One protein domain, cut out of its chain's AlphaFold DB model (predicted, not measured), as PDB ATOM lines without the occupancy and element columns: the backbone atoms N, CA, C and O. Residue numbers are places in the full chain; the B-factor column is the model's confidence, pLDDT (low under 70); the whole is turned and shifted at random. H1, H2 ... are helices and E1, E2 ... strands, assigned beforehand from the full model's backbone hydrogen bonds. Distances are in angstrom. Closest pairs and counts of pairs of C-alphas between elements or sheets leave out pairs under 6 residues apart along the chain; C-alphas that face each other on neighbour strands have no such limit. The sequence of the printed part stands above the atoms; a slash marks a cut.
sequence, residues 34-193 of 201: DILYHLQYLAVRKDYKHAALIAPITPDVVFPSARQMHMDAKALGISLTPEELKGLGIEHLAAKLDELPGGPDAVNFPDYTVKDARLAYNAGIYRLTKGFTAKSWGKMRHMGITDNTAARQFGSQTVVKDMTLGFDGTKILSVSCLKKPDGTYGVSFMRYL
ATOM      1  N   ASP A  34       5.402  21.683  25.070       95.50
ATOM      2  CA  ASP A  34       5.278  23.136  24.943       95.50
ATOM      3  C   ASP A  34       5.585  23.862  26.263       95.50
ATOM      4  O   ASP A  34       6.022  25.013  26.262       95.50
ATOM      5  N   ILE A  35       5.424  23.178  27.407       96.38
ATOM      6  CA  ILE A  35       5.753  23.713  28.735       96.38
ATOM      7  C   ILE A  35       7.222  24.138  28.823       96.38
ATOM      8  O   ILE A  35       7.528  25.112  29.513       96.38
ATOM      9  N   LEU A  36       8.132  23.470  28.105       95.75
ATOM     10  CA  LEU A  36       9.542  23.861  28.078       95.75
ATOM     11  C   LEU A  36       9.712  25.313  27.608       95.75
ATOM     12  O   LEU A  36      10.438  26.069  28.252       95.75
ATOM     13  N   TYR A  37       9.004  25.726  26.555       94.56
ATOM     14  CA  TYR A  37       9.099  27.089  26.027       94.56
ATOM     15  C   TYR A  37       8.595  28.129  27.029       94.56
ATOM     16  O   TYR A  37       9.188  29.198  27.160       94.56
ATOM     17  N   HIS A  38       7.543  27.808  27.787       95.44
ATOM     18  CA  HIS A  38       7.045  28.679  28.852       95.44
ATOM     19  C   HIS A  38       8.050  28.828  30.001       95.44
ATOM     20  O   HIS A  38       8.260  29.936  30.495       95.44
ATOM     21  N   LEU A  39       8.699  27.735  30.415       95.06
ATOM     22  CA  LEU A  39       9.730  27.769  31.457       95.06
ATOM     23  C   LEU A  39      10.971  28.547  30.997       95.06
ATOM     24  O   LEU A  39      11.482  29.382  31.741       95.06
ATOM     25  N   GLN A  40      11.412  28.341  29.753       93.62
ATOM     26  CA  GLN A  40      12.514  29.094  29.146       93.62
ATOM     27  C   GLN A  40      12.196  30.595  29.055       93.62
ATOM     28  O   GLN A  40      13.026  31.426  29.427       93.62
ATOM     29  N   TYR A  41      10.980  30.947  28.624       93.88
ATOM     30  CA  TYR A  41      10.511  32.333  28.592       93.88
ATOM     31  C   TYR A  41      10.520  32.959  29.991       93.88
ATOM     32  O   TYR A  41      11.093  34.032  30.190       93.88
ATOM     33  N   LEU A  42       9.938  32.268  30.977       92.25
ATOM     34  CA  LEU A  42       9.875  32.724  32.365       92.25
ATOM     35  C   LEU A  42      11.277  32.952  32.952       92.25
ATOM     36  O   LEU A  42      11.509  33.973  33.602       92.25
ATOM     37  N   ALA A  43      12.219  32.045  32.676       89.50
ATOM     38  CA  ALA A  43      13.600  32.133  33.145       89.50
ATOM     39  C   ALA A  43      14.335  33.375  32.621       89.50
ATOM     40  O   ALA A  43      15.060  34.033  33.369       89.50
ATOM     41  N   VAL A  44      14.161  33.696  31.336       87.62
ATOM     42  CA  VAL A  44      14.902  34.781  30.676       87.62
ATOM     43  C   VAL A  44      14.224  36.127  30.849       87.62
ATOM     44  O   VAL A  44      14.886  37.126  31.127       87.62
ATOM     45  N   ARG A  45      12.904  36.175  30.674       90.81
ATOM     46  CA  ARG A  45      12.152  37.433  30.671       90.81
ATOM     47  C   ARG A  45      11.758  37.893  32.061       90.81
ATOM     48  O   ARG A  45      11.470  39.074  32.220       90.81
ATOM     49  N   LYS A  46      11.757  36.985  33.045       88.69
ATOM     50  CA  LYS A  46      11.295  37.252  34.416       88.69
ATOM     51  C   LYS A  46       9.893  37.875  34.443       88.69
ATOM     52  O   LYS A  46       9.579  38.686  35.309       88.69
ATOM     53  N   ASP A  47       9.047  37.503  33.481       90.12
ATOM     54  CA  ASP A  47       7.639  37.890  33.473       90.12
ATOM     55  C   ASP A  47       6.883  37.018  34.478       90.12
ATOM     56  O   ASP A  47       6.387  35.940  34.156       90.12
ATOM     57  N   TYR A  48       6.821  37.484  35.722       88.44
ATOM     58  CA  TYR A  48       6.215  36.763  36.841       88.44
ATOM     59  C   TYR A  48       4.754  36.367  36.596       88.44
ATOM     60  O   TYR A  48       4.287  35.354  37.117       88.44
ATOM     61  N   LYS A  49       4.029  37.135  35.773       87.69
ATOM     62  CA  LYS A  49       2.625  36.856  35.450       87.69
ATOM     63  C   LYS A  49       2.487  35.684  34.482       87.69
ATOM     64  O   LYS A  49       1.441  35.039  34.467       87.69
ATOM     65  N   HIS A  50       3.538  35.367  33.727       91.75
ATOM     66  CA  HIS A  50       3.538  34.280  32.756       91.75
ATOM     67  C   HIS A  50       3.325  32.905  33.400       91.75
ATOM     68  O   HIS A  50       2.670  32.046  32.812       91.75
ATOM     69  N   ALA A  51       3.804  32.707  34.634       89.62
ATOM     70  CA  ALA A  51       3.613  31.458  35.373       89.62
ATOM     71  C   ALA A  51       2.124  31.085  35.518       89.62
ATOM     72  O   ALA A  51       1.786  29.906  35.474       89.62
ATOM     73  N   ALA A  52       1.223  32.072  35.588       88.25
ATOM     74  CA  ALA A  52      -0.216  31.833  35.678       88.25
ATOM     75  C   ALA A  52      -0.808  31.162  34.423       88.25
ATOM     76  O   ALA A  52      -1.843  30.507  34.520       88.25
ATOM     77  N   LEU A  53      -0.168  31.296  33.253       88.88
ATOM     78  CA  LEU A  53      -0.629  30.671  32.005       88.88
ATOM     79  C   LEU A  53      -0.391  29.155  31.993       88.88
ATOM     80  O   LEU A  53      -1.151  28.411  31.368       88.88
ATOM     81  N   ILE A  54       0.640  28.716  32.716       88.94
ATOM     82  CA  ILE A  54       1.028  27.312  32.874       88.94
ATOM     83  C   ILE A  54       0.734  26.770  34.274       88.94
ATOM     84  O   ILE A  54       1.172  25.673  34.596       88.94
ATOM     85  N   ALA A  55      -0.011  27.493  35.106       85.38
ATOM     86  CA  ALA A  55      -0.506  26.971  36.371       85.38
ATOM     87  C   ALA A  55      -1.755  26.096  36.148       85.38
ATOM     88  O   ALA A  55      -2.538  26.355  35.225       85.38
ATOM     89  N   PRO A  56      -1.988  25.066  36.979       74.19
ATOM     90  CA  PRO A  56      -3.201  24.280  36.906       74.19
ATOM     91  C   PRO A  56      -4.358  25.114  37.472       74.19
ATOM     92  O   PRO A  56      -4.197  25.916  38.390       74.19
ATOM     93  N   ILE A  57      -5.555  24.932  36.913       62.97
ATOM     94  CA  ILE A  57      -6.738  25.715  37.311       62.97
ATOM     95  C   ILE A  57      -7.341  25.191  38.632       62.97
ATOM     96  O   ILE A  57      -8.040  25.935  39.328       62.97
ATOM     97  N   THR A  58      -7.062  23.933  38.998       63.31
ATOM     98  CA  THR A  58      -7.761  23.213  40.070       63.31
ATOM     99  C   THR A  58      -7.098  23.429  41.450       63.31
ATOM    100  O   THR A  58      -5.913  23.140  41.618       63.31
ATOM    101  N   PRO A  59      -7.817  23.974  42.457       56.69
ATOM    102  CA  PRO A  59      -7.237  24.335  43.762       56.69
ATOM    103  C   PRO A  59      -6.656  23.170  44.584       56.69
ATOM    104  O   PRO A  59      -5.749  23.381  45.385       56.69
ATOM    105  N   ASP A  60      -7.170  21.960  44.374       56.41
ATOM    106  CA  ASP A  60      -6.768  20.704  45.021       56.41
ATOM    107  C   ASP A  60      -5.303  20.319  44.753       56.41
ATOM    108  O   ASP A  60      -4.632  19.773  45.626       56.41
ATOM    109  N   VAL A  61      -4.782  20.663  43.573       61.78
ATOM    110  CA  VAL A  61      -3.375  20.443  43.202       61.78
ATOM    111  C   VAL A  61      -2.495  21.623  43.625       61.78
ATOM    112  O   VAL A  61      -1.321  21.451  43.939       61.78
ATOM    113  N   VAL A  62      -3.055  22.833  43.660       67.88
ATOM    114  CA  VAL A  62      -2.305  24.086  43.832       67.88
ATOM    115  C   VAL A  62      -1.672  24.194  45.225       67.88
ATOM    116  O   VAL A  62      -0.500  24.542  45.323       67.88
ATOM    117  N   PHE A  63      -2.376  23.857  46.307       69.50
ATOM    118  CA  PHE A  63      -1.828  24.021  47.665       69.50
ATOM    119  C   PHE A  63      -0.680  23.045  48.002       69.50
ATOM    120  O   PHE A  63       0.425  23.514  48.302       69.50
ATOM    121  N   PRO A  64      -0.868  21.711  47.915       75.62
ATOM    122  CA  PRO A  64       0.190  20.758  48.257       75.62
ATOM    123  C   PRO A  64       1.416  20.888  47.350       75.62
ATOM    124  O   PRO A  64       2.548  20.833  47.827       75.62
ATOM    125  N   SER A  65       1.205  21.119  46.051       83.12
ATOM    126  CA  SER A  65       2.312  21.295  45.115       83.12
ATOM    127  C   SER A  65       3.046  22.617  45.321       83.12
ATOM    128  O   SER A  65       4.270  22.623  45.227       83.12
ATOM    129  N   ALA A  66       2.357  23.727  45.633       86.50
ATOM    130  CA  ALA A  66       3.030  24.989  45.960       86.50
ATOM    131  C   ALA A  66       3.963  24.813  47.162       86.50
ATOM    132  O   ALA A  66       5.148  25.139  47.077       86.50
ATOM    133  N   ARG A  67       3.443  24.221  48.247       87.12
ATOM    134  CA  ARG A  67       4.221  23.913  49.452       87.12
ATOM    135  C   ARG A  67       5.459  23.089  49.110       87.12
ATOM    136  O   ARG A  67       6.576  23.483  49.442       87.12
ATOM    137  N   GLN A  68       5.267  21.970  48.413       88.75
ATOM    138  CA  GLN A  68       6.360  21.061  48.086       88.75
ATOM    139  C   GLN A  68       7.411  21.734  47.192       88.75
ATOM    140  O   GLN A  68       8.600  21.622  47.471       88.75
ATOM    141  N   MET A  69       7.002  22.507  46.179       92.56
ATOM    142  CA  MET A  69       7.938  23.247  45.323       92.56
ATOM    143  C   MET A  69       8.787  24.248  46.118       92.56
ATOM    144  O   MET A  69       9.980  24.404  45.853       92.56
ATOM    145  N   HIS A  70       8.205  24.928  47.110       93.75
ATOM    146  CA  HIS A  70       8.953  25.843  47.969       93.75
ATOM    147  C   HIS A  70       9.887  25.128  48.949       93.75
ATOM    148  O   HIS A  70      10.996  25.623  49.173       93.75
ATOM    149  N   MET A  71       9.478  23.980  49.495       91.44
ATOM    150  CA  MET A  71      10.337  23.125  50.320       91.44
ATOM    151  C   MET A  71      11.539  22.609  49.517       91.44
ATOM    152  O   MET A  71      12.677  22.754  49.963       91.44
ATOM    153  N   ASP A  72      11.305  22.101  48.306       91.75
ATOM    154  CA  ASP A  72      12.358  21.612  47.410       91.75
ATOM    155  C   ASP A  72      13.319  22.743  47.026       91.75
ATOM    156  O   ASP A  72      14.539  22.603  47.121       91.75
ATOM    157  N   ALA A  73      12.786  23.914  46.668       92.44
ATOM    158  CA  ALA A  73      13.605  25.079  46.357       92.44
ATOM    159  C   ALA A  73      14.462  25.529  47.552       92.44
ATOM    160  O   ALA A  73      15.622  25.900  47.371       92.44
ATOM    161  N   LYS A  74      13.919  25.481  48.779       92.12
ATOM    162  CA  LYS A  74      14.659  25.786  50.014       92.12
ATOM    163  C   LYS A  74      15.785  24.780  50.249       92.12
ATOM    164  O   LYS A  74      16.898  25.204  50.547       92.12
ATOM    165  N   ALA A  75      15.526  23.485  50.063       90.81
ATOM    166  CA  ALA A  75      16.537  22.433  50.189       90.81
ATOM    167  C   ALA A  75      17.684  22.591  49.172       90.81
ATOM    168  O   ALA A  75      18.829  22.265  49.475       90.81
ATOM    169  N   LEU A  76      17.393  23.151  47.995       89.81
ATOM    170  CA  LEU A  76      18.383  23.488  46.966       89.81
ATOM    171  C   LEU A  76      19.086  24.839  47.201       89.81
ATOM    172  O   LEU A  76      19.948  25.222  46.414       89.81
ATOM    173  N   GLY A  77      18.723  25.587  48.248       90.81
ATOM    174  CA  GLY A  77      19.281  26.914  48.528       90.81
ATOM    175  C   GLY A  77      18.791  28.022  47.587       90.81
ATOM    176  O   GLY A  77      19.384  29.098  47.549       90.81
ATOM    177  N   ILE A  78      17.712  27.798  46.831       91.94
ATOM    178  CA  ILE A  78      17.142  28.801  45.926       91.94
ATOM    179  C   ILE A  78      16.179  29.695  46.714       91.94
ATOM    180  O   ILE A  78      15.149  29.228  47.209       91.94
ATOM    181  N   SER A  79      16.463  30.992  46.810       92.94
ATOM    182  CA  SER A  79      15.607  31.984  47.477       92.94
ATOM    183  C   SER A  79      14.992  32.986  46.494       92.94
ATOM    184  O   SER A  79      15.493  33.190  45.383       92.94
ATOM    185  N   LEU A  80      13.888  33.612  46.914       94.12
ATOM    186  CA  LEU A  80      13.299  34.767  46.238       94.12
ATOM    187  C   LEU A  80      13.832  36.048  46.885       94.12
ATOM    188  O   LEU A  80      13.895  36.128  48.112       94.12
ATOM    189  N   THR A  81      14.227  37.033  46.080       94.44
ATOM    190  CA  THR A  81      14.612  38.360  46.590       94.44
ATOM    191  C   THR A  81      13.369  39.181  46.956       94.44
ATOM    192  O   THR A  81      12.268  38.857  46.498       94.44
ATOM    193  N   PRO A  82      13.505  40.268  47.739       95.56
ATOM    194  CA  PRO A  82      12.393  41.181  48.012       95.56
ATOM    195  C   PRO A  82      11.703  41.710  46.742       95.56
ATOM    196  O   PRO A  82      10.478  41.803  46.690       95.56
ATOM    197  N   GLU A  83      12.467  42.004  45.690       94.56
ATOM    198  CA  GLU A  83      11.944  42.490  44.409       94.56
ATOM    199  C   GLU A  83      11.158  41.407  43.665       94.56
ATOM    200  O   GLU A  83      10.134  41.701  43.050       94.56
ATOM    201  N   GLU A  84      11.619  40.156  43.723       94.81
ATOM    202  CA  GLU A  84      10.916  39.014  43.130       94.81
ATOM    203  C   GLU A  84       9.619  38.722  43.890       94.81
ATOM    204  O   GLU A  84       8.576  38.555  43.261       94.81
ATOM    205  N   LEU A  85       9.652  38.739  45.229       95.12
ATOM    206  CA  LEU A  85       8.458  38.598  46.071       95.12
ATOM    207  C   LEU A  85       7.405  39.658  45.720       95.12
ATOM    208  O   LEU A  85       6.235  39.319  45.543       95.12
ATOM    209  N   LYS A  86       7.842  40.910  45.529       94.38
ATOM    210  CA  LYS A  86       6.992  42.022  45.088       94.38
ATOM    211  C   LYS A  86       6.448  41.853  43.679       94.38
ATOM    212  O   LYS A  86       5.268  42.083  43.432       94.38
ATOM    213  N   GLY A  87       7.287  41.430  42.739       91.62
ATOM    214  CA  GLY A  87       6.862  41.169  41.366       91.62
ATOM    215  C   GLY A  87       5.850  40.023  41.245       91.62
ATOM    216  O   GLY A  87       4.990  40.052  40.364       91.62
ATOM    217  N   LEU A  88       5.934  39.045  42.149       92.44
ATOM    218  CA  LEU A  88       5.020  37.909  42.266       92.44
ATOM    219  C   LEU A  88       3.764  38.223  43.102       92.44
ATOM    220  O   LEU A  88       2.804  37.456  43.049       92.44
ATOM    221  N   GLY A  89       3.750  39.338  43.842       92.56
ATOM    222  CA  GLY A  89       2.639  39.755  44.703       92.56
ATOM    223  C   GLY A  89       2.425  38.842  45.912       92.56
ATOM    224  O   GLY A  89       1.281  38.561  46.268       92.56
ATOM    225  N   ILE A  90       3.514  38.321  46.486       91.81
ATOM    226  CA  ILE A  90       3.500  37.369  47.610       91.81
ATOM    227  C   ILE A  90       4.335  37.843  48.805       91.81
ATOM    228  O   ILE A  90       4.779  37.023  49.610       91.81
ATOM    229  N   GLU A  91       4.588  39.147  48.942       94.69
ATOM    230  CA  GLU A  91       5.387  39.682  50.054       94.69
ATOM    231  C   GLU A  91       4.829  39.264  51.420       94.69
ATOM    232  O   GLU A  91       5.585  38.893  52.317       94.69
ATOM    233  N   HIS A  92       3.501  39.246  51.561       90.19
ATOM    234  CA  HIS A  92       2.795  38.831  52.777       90.19
ATOM    235  C   HIS A  92       2.933  37.337  53.096       90.19
ATOM    236  O   HIS A  92       2.663  36.931  54.225       90.19
ATOM    237  N   LEU A  93       3.366  36.521  52.131       88.94
ATOM    238  CA  LEU A  93       3.530  35.073  52.281       88.94
ATOM    239  C   LEU A  93       4.988  34.650  52.471       88.94
ATOM    240  O   LEU A  93       5.234  33.482  52.755       88.94
ATOM    241  N   ALA A  94       5.955  35.564  52.330       89.25
ATOM    242  CA  ALA A  94       7.381  35.245  52.216       89.25
ATOM    243  C   ALA A  94       7.919  34.325  53.329       89.25
ATOM    244  O   ALA A  94       8.725  33.437  53.057       89.25
ATOM    245  N   ALA A  95       7.446  34.511  54.564       86.94
ATOM    246  CA  ALA A  95       7.870  33.734  55.728       86.94
ATOM    247  C   ALA A  95       7.181  32.364  55.868       86.94
ATOM    248  O   ALA A  95       7.566  31.600  56.741       86.94
ATOM    249  N   LYS A  96       6.158  32.069  55.054       86.19
ATOM    250  CA  LYS A  96       5.265  30.913  55.239       86.19
ATOM    251  C   LYS A  96       5.163  30.004  54.007       86.19
ATOM    252  O   LYS A  96       4.349  29.086  53.982       86.19
ATOM    253  N   LEU A  97       5.955  30.254  52.960       87.12
ATOM    254  CA  LEU A  97       5.860  29.545  51.671       87.12
ATOM    255  C   LEU A  97       6.106  28.026  51.774       87.12
ATOM    256  O   LEU A  97       5.565  27.262  50.981       87.12
ATOM    257  N   ASP A  98       6.917  27.571  52.728       82.25
ATOM    258  CA  ASP A  98       7.180  26.154  53.022       82.25
ATOM    259  C   ASP A  98       6.229  25.554  54.077       82.25
ATOM    260  O   ASP A  98       6.170  24.333  54.255       82.25
ATOM    261  N   GLU A  99       5.429  26.404  54.715       81.19
ATOM    262  CA  GLU A  99       4.424  26.057  55.726       81.19
ATOM    263  C   GLU A  99       2.991  26.154  55.182       81.19
ATOM    264  O   GLU A  99       2.025  26.047  55.939       81.19
ATOM    265  N   LEU A 100       2.837  26.349  53.866       77.62
ATOM    266  CA  LEU A 100       1.532  26.383  53.209       77.62
ATOM    267  C   LEU A 100       0.727  25.121  53.558       77.62
ATOM    268  O   LEU A 100       1.293  24.022  53.612       77.62
ATOM    269  N   PRO A 101      -0.591  25.245  53.775       71.31
ATOM    270  CA  PRO A 101      -1.398  24.111  54.185       71.31
ATOM    271  C   PRO A 101      -1.412  23.029  53.101       71.31
ATOM    272  O   PRO A 101      -1.482  23.312  51.905       71.31
ATOM    273  N   GLY A 102      -1.323  21.772  53.532       62.41
ATOM    274  CA  GLY A 102      -1.445  20.601  52.667       62.41
ATOM    275  C   GLY A 102      -2.711  19.808  52.983       62.41
ATOM    276  O   GLY A 102      -3.204  19.846  54.106       62.41
ATOM    277  N   GLY A 103      -3.202  19.048  52.003       59.06
ATOM    278  CA  GLY A 103      -4.329  18.130  52.184       59.06
ATOM    279  C   GLY A 103      -5.721  18.783  52.113       59.06
ATOM    280  O   GLY A 103      -5.839  19.960  51.769       59.06
ATOM    281  N   PRO A 104      -6.785  18.010  52.406       53.94
ATOM    282  CA  PRO A 104      -8.183  18.442  52.273       53.94
ATOM    283  C   PRO A 104      -8.560  19.650  53.142       53.94
ATOM    284  O   PRO A 104      -9.452  20.412  52.781       53.94
ATOM    285  N   ASP A 105      -7.850  19.863  54.252       55.56
ATOM    286  CA  ASP A 105      -8.133  20.940  55.208       55.56
ATOM    287  C   ASP A 105      -7.567  22.303  54.777       55.56
ATOM    288  O   ASP A 105      -7.850  23.324  55.407       55.56
ATOM    289  N   ALA A 106      -6.818  22.360  53.666       57.59
ATOM    290  CA  ALA A 106      -6.286  23.607  53.112       57.59
ATOM    291  C   ALA A 106      -7.382  24.626  52.745       57.59
ATOM    292  O   ALA A 106      -7.121  25.826  52.717       57.59
ATOM    293  N   VAL A 107      -8.615  24.165  52.511       54.44
ATOM    294  CA  VAL A 107      -9.772  25.014  52.176       54.44
ATOM    295  C   VAL A 107     -10.298  25.798  53.391       54.44
ATOM    296  O   VAL A 107     -10.969  26.810  53.214       54.44
ATOM    297  N   ASN A 108      -9.964  25.367  54.613       57.69
ATOM    298  CA  ASN A 108     -10.481  25.929  55.866       57.69
ATOM    299  C   ASN A 108      -9.404  26.648  56.699       57.69
ATOM    300  O   ASN A 108      -9.641  26.962  57.865       57.69
ATOM    301  N   PHE A 109      -8.211  26.886  56.142       56.78
ATOM    302  CA  PHE A 109      -7.113  27.498  56.888       56.78
ATOM    303  C   PHE A 109      -7.384  29.000  57.126       56.78
ATOM    304  O   PHE A 109      -7.493  29.744  56.149       56.78
ATOM    305  N   PRO A 110      -7.475  29.469  58.388       53.28
ATOM    306  CA  PRO A 110      -8.101  30.754  58.731       53.28
ATOM    307  C   PRO A 110      -7.391  32.035  58.246       53.28
ATOM    308  O   PRO A 110      -7.933  33.114  58.442       53.28
ATOM    309  N   ASP A 111      -6.263  31.944  57.540       55.62
ATOM    310  CA  ASP A 111      -5.492  33.099  57.047       55.62
ATOM    311  C   ASP A 111      -5.059  32.980  55.566       55.62
ATOM    312  O   ASP A 111      -4.222  33.757  55.105       55.62
ATOM    313  N   TYR A 112      -5.590  32.010  54.806       60.88
ATOM    314  CA  TYR A 112      -5.157  31.742  53.425       60.88
ATOM    315  C   TYR A 112      -6.323  31.682  52.437       60.88
ATOM    316  O   TYR A 112      -7.247  30.887  52.581       60.88
ATOM    317  N   THR A 113      -6.253  32.486  51.371       73.44
ATOM    318  CA  THR A 113      -7.264  32.483  50.305       73.44
ATOM    319  C   THR A 113      -6.841  31.617  49.110       73.44
ATOM    320  O   THR A 113      -5.656  31.421  48.842       73.44
ATOM    321  N   VAL A 114      -7.804  31.162  48.296       74.12
ATOM    322  CA  VAL A 114      -7.531  30.500  46.996       74.12
ATOM    323  C   VAL A 114      -6.647  31.370  46.088       74.12
ATOM    324  O   VAL A 114      -5.869  30.859  45.279       74.12
ATOM    325  N   LYS A 115      -6.751  32.697  46.215       80.94
ATOM    326  CA  LYS A 115      -5.896  33.645  45.497       80.94
ATOM    327  C   LYS A 115      -4.439  33.521  45.951       80.94
ATOM    328  O   LYS A 115      -3.567  33.407  45.094       80.94
ATOM    329  N   ASP A 116      -4.187  33.487  47.255       82.25
ATOM    330  CA  ASP A 116      -2.838  33.331  47.813       82.25
ATOM    331  C   ASP A 116      -2.216  31.992  47.423       82.25
ATOM    332  O   ASP A 116      -1.049  31.948  47.044       82.25
ATOM    333  N   ALA A 117      -3.015  30.923  47.399       79.12
ATOM    334  CA  ALA A 117      -2.586  29.609  46.924       79.12
ATOM    335  C   ALA A 117      -2.047  29.665  45.490       79.12
ATOM    336  O   ALA A 117      -0.971  29.152  45.191       79.12
ATOM    337  N   ARG A 118      -2.792  30.323  44.595       83.56
ATOM    338  CA  ARG A 118      -2.410  30.483  43.186       83.56
ATOM    339  C   ARG A 118      -1.157  31.337  43.037       83.56
ATOM    340  O   ARG A 118      -0.290  31.004  42.235       83.56
ATOM    341  N   LEU A 119      -1.048  32.418  43.805       89.06
ATOM    342  CA  LEU A 119       0.133  33.280  43.784       89.06
ATOM    343  C   LEU A 119       1.374  32.540  44.299       89.06
ATOM    344  O   LEU A 119       2.411  32.562  43.639       89.06
ATOM    345  N   ALA A 120       1.251  31.813  45.412       89.88
ATOM    346  CA  ALA A 120       2.316  30.969  45.940       89.88
ATOM    347  C   ALA A 120       2.710  29.866  44.948       89.88
ATOM    348  O   ALA A 120       3.887  29.654  44.686       89.88
ATOM    349  N   TYR A 121       1.745  29.220  44.296       90.31
ATOM    350  CA  TYR A 121       2.024  28.217  43.271       90.31
ATOM    351  C   TYR A 121       2.823  28.777  42.090       90.31
ATOM    352  O   TYR A 121       3.851  28.216  41.706       90.31
ATOM    353  N   ASN A 122       2.390  29.919  41.547       92.19
ATOM    354  CA  ASN A 122       3.099  30.619  40.477       92.19
ATOM    355  C   ASN A 122       4.523  30.995  40.911       92.19
ATOM    356  O   ASN A 122       5.480  30.828  40.150       92.19
ATOM    357  N   ALA A 123       4.672  31.451  42.156       93.56
ATOM    358  CA  ALA A 123       5.967  31.723  42.755       93.56
ATOM    359  C   ALA A 123       6.818  30.458  42.913       93.56
ATOM    360  O   ALA A 123       8.027  30.536  42.732       93.56
ATOM    361  N   GLY A 124       6.228  29.298  43.201       93.81
ATOM    362  CA  GLY A 124       6.913  28.005  43.245       93.81
ATOM    363  C   GLY A 124       7.508  27.617  41.890       93.81
ATOM    364  O   GLY A 124       8.700  27.311  41.820       93.81
ATOM    365  N   ILE A 125       6.721  27.733  40.810       94.44
ATOM    366  CA  ILE A 125       7.198  27.515  39.430       94.44
ATOM    367  C   ILE A 125       8.379  28.444  39.132       94.44
ATOM    368  O   ILE A 125       9.444  27.994  38.697       94.44
ATOM    369  N   TYR A 126       8.216  29.746  39.393       94.69
ATOM    370  CA  TYR A 126       9.270  30.729  39.146       94.69
ATOM    371  C   TYR A 126      10.531  30.437  39.970       94.69
ATOM    372  O   TYR A 126      11.638  30.399  39.432       94.69
ATOM    373  N   ARG A 127      10.365  30.176  41.272       94.00
ATOM    374  CA  ARG A 127      11.462  29.921  42.207       94.00
ATOM    375  C   ARG A 127      12.288  28.720  41.766       94.00
ATOM    376  O   ARG A 127      13.507  28.817  41.732       94.00
ATOM    377  N   LEU A 128      11.653  27.617  41.372       93.56
ATOM    378  CA  LEU A 128      12.368  26.453  40.847       93.56
ATOM    379  C   LEU A 128      13.013  26.732  39.484       93.56
ATOM    380  O   LEU A 128      14.077  26.191  39.201       93.56
ATOM    381  N   THR A 129      12.433  27.607  38.664       92.69
ATOM    382  CA  THR A 129      13.012  28.003  37.369       92.69
ATOM    383  C   THR A 129      14.317  28.796  37.533       92.69
ATOM    384  O   THR A 129      15.257  28.624  36.754       92.69
ATOM    385  N   LYS A 130      14.420  29.615  38.587       89.81
ATOM    386  CA  LYS A 130      15.588  30.459  38.900       89.81
ATOM    387  C   LYS A 130      16.873  29.681  39.213       89.81
ATOM    388  O   LYS A 130      17.955  30.255  39.131       89.81
ATOM    389  N   GLY A 131      16.788  28.393  39.551       88.50
ATOM    390  CA  GLY A 131      17.971  27.579  39.867       88.50
ATOM    391  C   GLY A 131      18.952  27.380  38.701       88.50
ATOM    392  O   GLY A 131      20.049  26.871  38.919       88.50
ATOM    393  N   PHE A 132      18.599  27.818  37.487       88.56
ATOM    394  CA  PHE A 132      19.460  27.769  36.307       88.56
ATOM    395  C   PHE A 132      19.659  29.143  35.668       88.56
ATOM    396  O   PHE A 132      18.773  30.000  35.674       88.56
ATOM    397  N   THR A 133      20.813  29.320  35.026       87.00
ATOM    398  CA  THR A 133      21.103  30.498  34.203       87.00
ATOM    399  C   THR A 133      20.280  30.490  32.916       87.00
ATOM    400  O   THR A 133      19.858  29.437  32.433       87.00
ATOM    401  N   ALA A 134      20.113  31.665  32.299       86.50
ATOM    402  CA  ALA A 134      19.522  31.778  30.964       86.50
ATOM    403  C   ALA A 134      20.224  30.846  29.961       86.50
ATOM    404  O   ALA A 134      19.571  30.116  29.229       86.50
ATOM    405  N   LYS A 135      21.561  30.787  29.996       86.19
ATOM    406  CA  LYS A 135      22.363  29.898  29.147       86.19
ATOM    407  C   LYS A 135      22.016  28.418  29.350       86.19
ATOM    408  O   LYS A 135      21.858  27.691  28.374       86.19
ATOM    409  N   SER A 136      21.874  27.981  30.601       88.69
ATOM    410  CA  SER A 136      21.468  26.607  30.927       88.69
ATOM    411  C   SER A 136      20.056  26.297  30.418       88.69
ATOM    412  O   SER A 136      19.830  25.243  29.826       88.69
ATOM    413  N   TRP A 137      19.119  27.237  30.565       90.88
ATOM    414  CA  TRP A 137      17.776  27.123  29.985       90.88
ATOM    415  C   TRP A 137      17.783  27.073  28.454       90.88
ATOM    416  O   TRP A 137      16.998  26.324  27.876       90.88
ATOM    417  N   GLY A 138      18.698  27.795  27.804       88.81
ATOM    418  CA  GLY A 138      18.907  27.739  26.357       88.81
ATOM    419  C   GLY A 138      19.294  26.351  25.871       88.81
ATOM    420  O   GLY A 138      18.787  25.903  24.852       88.81
ATOM    421  N   LYS A 139      20.090  25.609  26.640       90.44
ATOM    422  CA  LYS A 139      20.469  24.230  26.300       90.44
ATOM    423  C   LYS A 139      19.411  23.186  26.639       90.44
ATOM    424  O   LYS A 139      19.477  22.069  26.132       90.44
ATOM    425  N   MET A 140      18.474  23.518  27.523       92.19
ATOM    426  CA  MET A 140      17.474  22.581  28.021       92.19
ATOM    427  C   MET A 140      16.630  22.029  26.864       92.19
ATOM    428  O   MET A 140      16.164  22.772  25.997       92.19
ATOM    429  N   ARG A 141      16.425  20.715  26.849       94.00
ATOM    430  CA  ARG A 141      15.562  19.990  25.909       94.00
ATOM    431  C   ARG A 141      14.697  19.008  26.690       94.00
ATOM    432  O   ARG A 141      15.082  18.571  27.776       94.00
ATOM    433  N   HIS A 142      13.548  18.623  26.138       94.44
ATOM    434  CA  HIS A 142      12.828  17.472  26.674       94.44
ATOM    435  C   HIS A 142      13.565  16.183  26.275       94.44
ATOM    436  O   HIS A 142      13.936  15.989  25.122       94.44
ATOM    437  N   MET A 143      13.787  15.294  27.239       95.00
ATOM    438  CA  MET A 143      14.511  14.025  27.076       95.00
ATOM    439  C   MET A 143      13.586  12.802  27.099       95.00
ATOM    440  O   MET A 143      14.046  11.664  27.094       95.00
ATOM    441  N   GLY A 144      12.277  13.030  27.176       94.25
ATOM    442  CA  GLY A 144      11.264  11.985  27.211       94.25
ATOM    443  C   GLY A 144      10.012  12.461  27.929       94.25
ATOM    444  O   GLY A 144      10.085  13.291  28.839       94.25
ATOM    445  N   ILE A 145       8.868  11.936  27.501       96.38
ATOM    446  CA  ILE A 145       7.559  12.196  28.096       96.38
ATOM    447  C   ILE A 145       6.910  10.840  28.345       96.38
ATOM    448  O   ILE A 145       6.878   9.994  27.452       96.38
ATOM    449  N   THR A 146       6.416  10.629  29.559       93.75
ATOM    450  CA  THR A 146       5.805   9.361  29.979       93.75
ATOM    451  C   THR A 146       4.444   9.597  30.612       93.75
ATOM    452  O   THR A 146       4.188  10.665  31.167       93.75
ATOM    453  N   ASP A 147       3.550   8.616  30.520       89.81
ATOM    454  CA  ASP A 147       2.266   8.674  31.216       89.81
ATOM    455  C   ASP A 147       2.483   8.530  32.717       89.81
ATOM    456  O   ASP A 147       2.992   7.508  33.181       89.81
ATOM    457  N   ASN A 148       2.017   9.513  33.486       82.25
ATOM    458  CA  ASN A 148       1.918   9.362  34.925       82.25
ATOM    459  C   ASN A 148       0.613   8.617  35.235       82.25
ATOM    460  O   ASN A 148      -0.474   9.191  35.309       82.25
ATOM    461  N   THR A 149       0.722   7.296  35.341       77.19
ATOM    462  CA  THR A 149      -0.425   6.406  35.561       77.19
ATOM    463  C   THR A 149      -0.763   6.207  37.038       77.19
ATOM    464  O   THR A 149      -1.796   5.609  37.333       77.19
ATOM    465  N   ALA A 150       0.033   6.747  37.970       71.81
ATOM    466  CA  ALA A 150      -0.142   6.527  39.407       71.81
ATOM    467  C   ALA A 150      -1.515   7.008  39.905       71.81
ATOM    468  O   ALA A 150      -2.197   6.297  40.633       71.81
ATOM    469  N   ALA A 151      -1.986   8.169  39.440       60.44
ATOM    470  CA  ALA A 151      -3.306   8.685  39.810       60.44
ATOM    471  C   ALA A 151      -4.468   7.900  39.166       60.44
ATOM    472  O   ALA A 151      -5.549   7.802  39.750       60.44
ATOM    473  N   ARG A 152      -4.247   7.292  37.987       66.81
ATOM    474  CA  ARG A 152      -5.257   6.450  37.317       66.81
ATOM    475  C   ARG A 152      -5.555   5.179  38.114       66.81
ATOM    476  O   ARG A 152      -6.683   4.700  38.074       66.81
ATOM    477  N   GLN A 153      -4.582   4.675  38.879       59.34
ATOM    478  CA  GLN A 153      -4.767   3.523  39.775       59.34
ATOM    479  C   GLN A 153      -5.788   3.798  40.891       59.34
ATOM    480  O   GLN A 153      -6.389   2.863  41.409       59.34
ATOM    481  N   PHE A 154      -6.036   5.073  41.207       58.44
ATOM    482  CA  PHE A 154      -7.029   5.521  42.187       58.44
ATOM    483  C   PHE A 154      -8.286   6.125  41.530       58.44
ATOM    484  O   PHE A 154      -9.030   6.861  42.169       58.44
ATOM    485  N   GLY A 155      -8.527   5.842  40.242       57.59
ATOM    486  CA  GLY A 155      -9.738   6.263  39.524       57.59
ATOM    487  C   GLY A 155      -9.729   7.704  39.002       57.59
ATOM    488  O   GLY A 155     -10.738   8.156  38.458       57.59
ATOM    489  N   SER A 156      -8.611   8.432  39.117       68.75
ATOM    490  CA  SER A 156      -8.496   9.777  38.546       68.75
ATOM    491  C   SER A 156      -8.525   9.733  37.015       68.75
ATOM    492  O   SER A 156      -7.756   9.006  36.384       68.75
ATOM    493  N   GLN A 157      -9.392  10.553  36.415       71.88
ATOM    494  CA  GLN A 157      -9.460  10.769  34.963       71.88
ATOM    495  C   GLN A 157      -8.485  11.858  34.487       71.88
ATOM    496  O   GLN A 157      -8.375  12.126  33.289       71.88
ATOM    497  N   THR A 158      -7.772  12.507  35.411       77.12
ATOM    498  CA  THR A 158      -6.844  13.588  35.090       77.12
ATOM    499  C   THR A 158      -5.668  13.044  34.286       77.12
ATOM    500  O   THR A 158      -4.948  12.141  34.717       77.12
ATOM    501  N   VAL A 159      -5.447  13.601  33.094       85.25
ATOM    502  CA  VAL A 159      -4.297  13.234  32.265       85.25
ATOM    503  C   VAL A 159      -3.073  13.980  32.775       85.25
ATOM    504  O   VAL A 159      -2.982  15.199  32.632       85.25
ATOM    505  N   VAL A 160      -2.127  13.232  33.336       87.94
ATOM    506  CA  VAL A 160      -0.821  13.741  33.757       87.94
ATOM    507  C   VAL A 160       0.275  13.034  32.962       87.94
ATOM    508  O   VAL A 160       0.248  11.813  32.775       87.94
ATOM    509  N   LYS A 161       1.228  13.814  32.459       91.81
ATOM    510  CA  LYS A 161       2.403  13.345  31.721       91.81
ATOM    511  C   LYS A 161       3.649  13.849  32.437       91.81
ATOM    512  O   LYS A 161       3.747  15.043  32.693       91.81
ATOM    513  N   ASP A 162       4.604  12.978  32.722       93.00
ATOM    514  CA  ASP A 162       5.889  13.393  33.281       93.00
ATOM    515  C   ASP A 162       6.879  13.637  32.146       93.00
ATOM    516  O   ASP A 162       7.261  12.713  31.420       93.00
ATOM    517  N   MET A 163       7.279  14.898  31.988       96.56
ATOM    518  CA  MET A 163       8.308  15.333  31.057       96.56
ATOM    519  C   MET A 163       9.645  15.449  31.787       96.56
ATOM    520  O   MET A 163       9.778  16.186  32.763       96.56
ATOM    521  N   THR A 164      10.663  14.755  31.288       97.19
ATOM    522  CA  THR A 164      12.042  14.954  31.744       97.19
ATOM    523  C   THR A 164      12.702  16.033  30.901       97.19
ATOM    524  O   THR A 164      12.680  15.953  29.676       97.19
ATOM    525  N   LEU A 165      13.327  17.006  31.549       96.38
ATOM    526  CA  LEU A 165      14.127  18.058  30.941       96.38
ATOM    527  C   LEU A 165      15.603  17.866  31.291       96.38
ATOM    528  O   LEU A 165      15.946  17.463  32.408       96.38
ATOM    529  N   GLY A 166      16.476  18.167  30.339       93.75
ATOM    530  CA  GLY A 166      17.913  18.084  30.537       93.75
ATOM    531  C   GLY A 166      18.715  18.626  29.365       93.75
ATOM    532  O   GLY A 166      18.158  19.068  28.362       93.75
ATOM    533  N   PHE A 167      20.033  18.600  29.503       91.38
ATOM    534  CA  PHE A 167      20.979  18.987  28.460       91.38
ATOM    535  C   PHE A 167      22.253  18.151  28.581       91.38
ATOM    536  O   PHE A 167      22.510  17.556  29.627       91.38
ATOM    537  N   ASP A 168      23.036  18.077  27.502       87.56
ATOM    538  CA  ASP A 168      24.314  17.351  27.458       87.56
ATOM    539  C   ASP A 168      24.201  15.901  27.996       87.56
ATOM    540  O   ASP A 168      25.046  15.415  28.743       87.56
ATOM    541  N   GLY A 169      23.094  15.215  27.670       87.75
ATOM    542  CA  GLY A 169      22.809  13.837  28.101       87.75
ATOM    543  C   GLY A 169      22.410  13.670  29.574       87.75
ATOM    544  O   GLY A 169      22.080  12.560  29.994       87.75
ATOM    545  N   THR A 170      22.380  14.749  30.356       91.19
ATOM    546  CA  THR A 170      22.047  14.723  31.785       91.19
ATOM    547  C   THR A 170      20.582  15.081  32.001       91.19
ATOM    548  O   THR A 170      20.136  16.153  31.596       91.19
ATOM    549  N   LYS A 171      19.832  14.205  32.680       94.25
ATOM    550  CA  LYS A 171      18.464  14.488  33.145       94.25
ATOM    551  C   LYS A 171      18.533  15.392  34.370       94.25
ATOM    552  O   LYS A 171      19.217  15.054  35.327       94.25
ATOM    553  N   ILE A 172      17.827  16.514  34.347       93.19
ATOM    554  CA  ILE A 172      18.022  17.592  35.323       93.19
ATOM    555  C   ILE A 172      16.747  17.901  36.099       93.19
ATOM    556  O   ILE A 172      16.787  18.040  37.319       93.19
ATOM    557  N   LEU A 173      15.617  18.008  35.408       94.69
ATOM    558  CA  LEU A 173      14.352  18.448  35.985       94.69
ATOM    559  C   LEU A 173      13.235  17.540  35.475       94.69
ATOM    560  O   LEU A 173      13.138  17.276  34.283       94.69
ATOM    561  N   SER A 174      12.381  17.064  36.371       94.81
ATOM    562  CA  SER A 174      11.113  16.434  36.015       94.81
ATOM    563  C   SER A 174      10.000  17.462  36.159       94.81
ATOM    564  O   SER A 174       9.899  18.117  37.197       94.81
ATOM    565  N   VAL A 175       9.150  17.573  35.144       94.88
ATOM    566  CA  VAL A 175       7.971  18.440  35.132       94.88
ATOM    567  C   VAL A 175       6.744  17.569  34.910       94.88
ATOM    568  O   VAL A 175       6.611  16.933  33.867       94.88
ATOM    569  N   SER A 176       5.851  17.527  35.893       92.31
ATOM    570  CA  SER A 176       4.568  16.840  35.762       92.31
ATOM    571  C   SER A 176       3.580  17.783  35.084       92.31
ATOM    572  O   SER A 176       3.170  18.790  35.662       92.31
ATOM    573  N   CYS A 177       3.202  17.469  33.853       92.31
ATOM    574  CA  CYS A 177       2.310  18.254  33.010       92.31
ATOM    575  C   CYS A 177       0.877  17.720  33.121       92.31
ATOM    576  O   CYS A 177       0.590  16.603  32.689       92.31
ATOM    577  N   LEU A 178      -0.027  18.520  33.678       90.06
ATOM    578  CA  LEU A 178      -1.447  18.204  33.813       90.06
ATOM    579  C   LEU A 178      -2.228  18.807  32.645       90.06
ATOM    580  O   LEU A 178      -2.078  19.992  32.342       90.06
ATOM    581  N   LYS A 179      -3.083  18.007  32.007       89.69
ATOM    582  CA  LYS A 179      -4.023  18.501  30.998       89.69
ATOM    583  C   LYS A 179      -5.195  19.198  31.689       89.69
ATOM    584  O   LYS A 179      -5.930  18.573  32.453       89.69
ATOM    585  N   LYS A 180      -5.347  20.495  31.443       86.44
ATOM    586  CA  LYS A 180      -6.410  21.339  31.994       86.44
ATOM    587  C   LYS A 180      -7.747  21.080  31.275       86.44
ATOM    588  O   LYS A 180      -7.751  20.550  30.160       86.44
ATOM    589  N   PRO A 181      -8.887  21.495  31.866       84.56
ATOM    590  CA  PRO A 181     -10.206  21.342  31.242       84.56
ATOM    591  C   PRO A 181     -10.352  22.028  29.875       84.56
ATOM    592  O   PRO A 181     -11.112  21.558  29.037       84.56
ATOM    593  N   ASP A 182      -9.602  23.106  29.631       87.69
ATOM    594  CA  ASP A 182      -9.570  23.831  28.348       87.69
ATOM    595  C   ASP A 182      -8.776  23.099  27.241       87.69
ATOM    596  O   ASP A 182      -8.641  23.602  26.127       87.69
ATOM    597  N   GLY A 183      -8.242  21.911  27.540       88.94
ATOM    598  CA  GLY A 183      -7.471  21.084  26.616       88.94
ATOM    599  C   GLY A 183      -5.980  21.416  26.547       88.94
ATOM    600  O   GLY A 183      -5.241  20.642  25.941       88.94
ATOM    601  N   THR A 184      -5.528  22.502  27.182       92.81
ATOM    602  CA  THR A 184      -4.114  22.903  27.234       92.81
ATOM    603  C   THR A 184      -3.396  22.271  28.429       92.81
ATOM    604  O   THR A 184      -4.029  21.783  29.365       92.81
ATOM    605  N   TYR A 185      -2.067  22.247  28.419       92.44
ATOM    606  CA  TYR A 185      -1.257  21.706  29.509       92.44
ATOM    607  C   TYR A 185      -0.808  22.802  30.479       92.44
ATOM    608  O   TYR A 185      -0.577  23.949  30.102       92.44
ATOM    609  N   GLY A 186      -0.679  22.431  31.750       92.50
ATOM    610  CA  GLY A 186      -0.038  23.224  32.794       92.50
ATOM    611  C   GLY A 186       0.955  22.379  33.586       92.50
ATOM    612  O   GLY A 186       0.928  21.150  33.540       92.50
ATOM    613  N   VAL A 187       1.834  23.033  34.326       92.38
ATOM    614  CA  VAL A 187       2.668  22.409  35.349       92.38
ATOM    615  C   VAL A 187       1.763  22.033  36.518       92.38
ATOM    616  O   VAL A 187       0.937  22.827  36.936       92.38
ATOM    617  N   SER A 188       1.889  20.813  37.024       88.44
ATOM    618  CA  SER A 188       1.296  20.375  38.296       88.44
ATOM    619  C   SER A 188       2.361  20.236  39.378       88.44
ATOM    620  O   SER A 188       2.092  20.541  40.542       88.44
ATOM    621  N   PHE A 189       3.584  19.865  38.986       88.88
ATOM    622  CA  PHE A 189       4.727  19.742  39.876       88.88
ATOM    623  C   PHE A 189       6.058  19.864  39.112       88.88
ATOM    624  O   PHE A 189       6.135  19.520  37.930       88.88
ATOM    625  N   MET A 190       7.107  20.336  39.788       92.75
ATOM    626  CA  MET A 190       8.479  20.430  39.275       92.75
ATOM    627  C   MET A 190       9.446  19.871  40.315       92.75
ATOM    628  O   MET A 190       9.343  20.212  41.487       92.75
ATOM    629  N   ARG A 191      10.406  19.049  39.884       91.06
ATOM    630  CA  ARG A 191      11.367  18.397  40.781       91.06
ATOM    631  C   ARG A 191      12.734  18.255  40.142       91.06
ATOM    632  O   ARG A 191      12.866  17.638  39.084       91.06
ATOM    633  N   TYR A 192      13.750  18.771  40.819       91.94
ATOM    634  CA  TYR A 192      15.137  18.559  40.430       91.94
ATOM    635  C   TYR A 192      15.512  17.087  40.612       91.94
ATOM    636  O   TYR A 192      15.186  16.465  41.621       91.94
ATOM    637  N   LEU A 193      16.190  16.534  39.613       90.56
ATOM    638  CA  LEU A 193      16.721  15.170  39.610       90.56
ATOM    639  C   LEU A 193      18.212  15.136  39.968       90.56
ATOM    640  O   LEU A 193      18.795  14.063  40.099       90.56
TER     641      LEU A 193
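This is residues 34 to 193 of the 201 residues of an uncharacterized protein of Holophagaceae bacterium (UniProt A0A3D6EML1). A strongly twisted sheet of four strands, E1 to E4, makes one side of the domain, and a group of helices, several crossing one another, packs over one face and beside its edge strand E4. H6 is the core of this group, touching H1, H2, H3 and H4, while the small H5 lies far out near H3. The printed part is 160 residues with seven named helices, H1 to H7, followed by four named strands in the antiparallel order E1 E2 E3 E4; the class is mixed. It is compact, with a radius of gyration of the C-alphas of 15.1 A and spans of 46 by 42 by 28 A.

H1, residues 34 to 45, and H2, residues 48 to 53, form a helical hairpin at a shallow tilt of 12 degrees; the closest C-alphas, Leu 42 and His 50, are 6.5 A apart. H3, residues 59 to 75, touches the hub H6, residues 114 to 129, at a steep tilt of 38 degrees, the same way, the C-alphas of Ala 66 and Tyr 121 coming closest at 4.3 A. H4, residues 82 to 88, only just touches H6, with 3 pairs of C-alphas within 8 A, the closest Leu 88 and Ala 123 at 6.3 A. H5, residues 104 to 108, is close to but not clearly touching H3. H7, residues 134 to 139, touches residues 40 to 44 of H1 alone, the C-alphas of Val 44 and Ala 134 coming closest at 5.5 A. E1, residues 141 to 147, E2, residues 160 to 167, E3, residues 170 to 179, and E4, residues 185 to 192, form a meander, each strand the antiparallel neighbour of the one before. N 143 and O 164 are 2.8 A apart, N 163 and O 175 2.8 A, and N 176 and O 189 2.9 A, each within hydrogen-bond range. H1, H6 and H7 on one face of this sheet make two layers, and H6 lies over E4 at a height over the sheet of 10.1 A. H3 stands at the sheet's level; its closest C-alpha pair with E4 is Ser 65 and Phe 189, 6.0 A. Every O i to N i+4 pair is within range in H4, H6 and H7, against 7 of 8 in H1, 11 of 13 in H3, 0 of 2 in H2 and 0 of 1 in H5, where O i to N i+3 gives 2 of 3 in H2 and 1 of 2 in H5.

H1 begins at C-alpha 34 (5.278, 23.136, 24.943) and is 16.9 A long, H3 24.7 A and H6 22.8 A. E1 is 18.2 A long, E2 23.0 A, E3 26.4 A and E4 19.9 A, ending at C-alpha 192 (15.137, 18.559, 40.430).

The C-alphas farthest apart, Pro 110 and Asp 168, are 47.0 A apart. The printed part has no cut; the links H4 to H5 and E1 to E2 are long. pLDDT is under 70 in residues 57 to 63, 102 to 112 and 151 to 156.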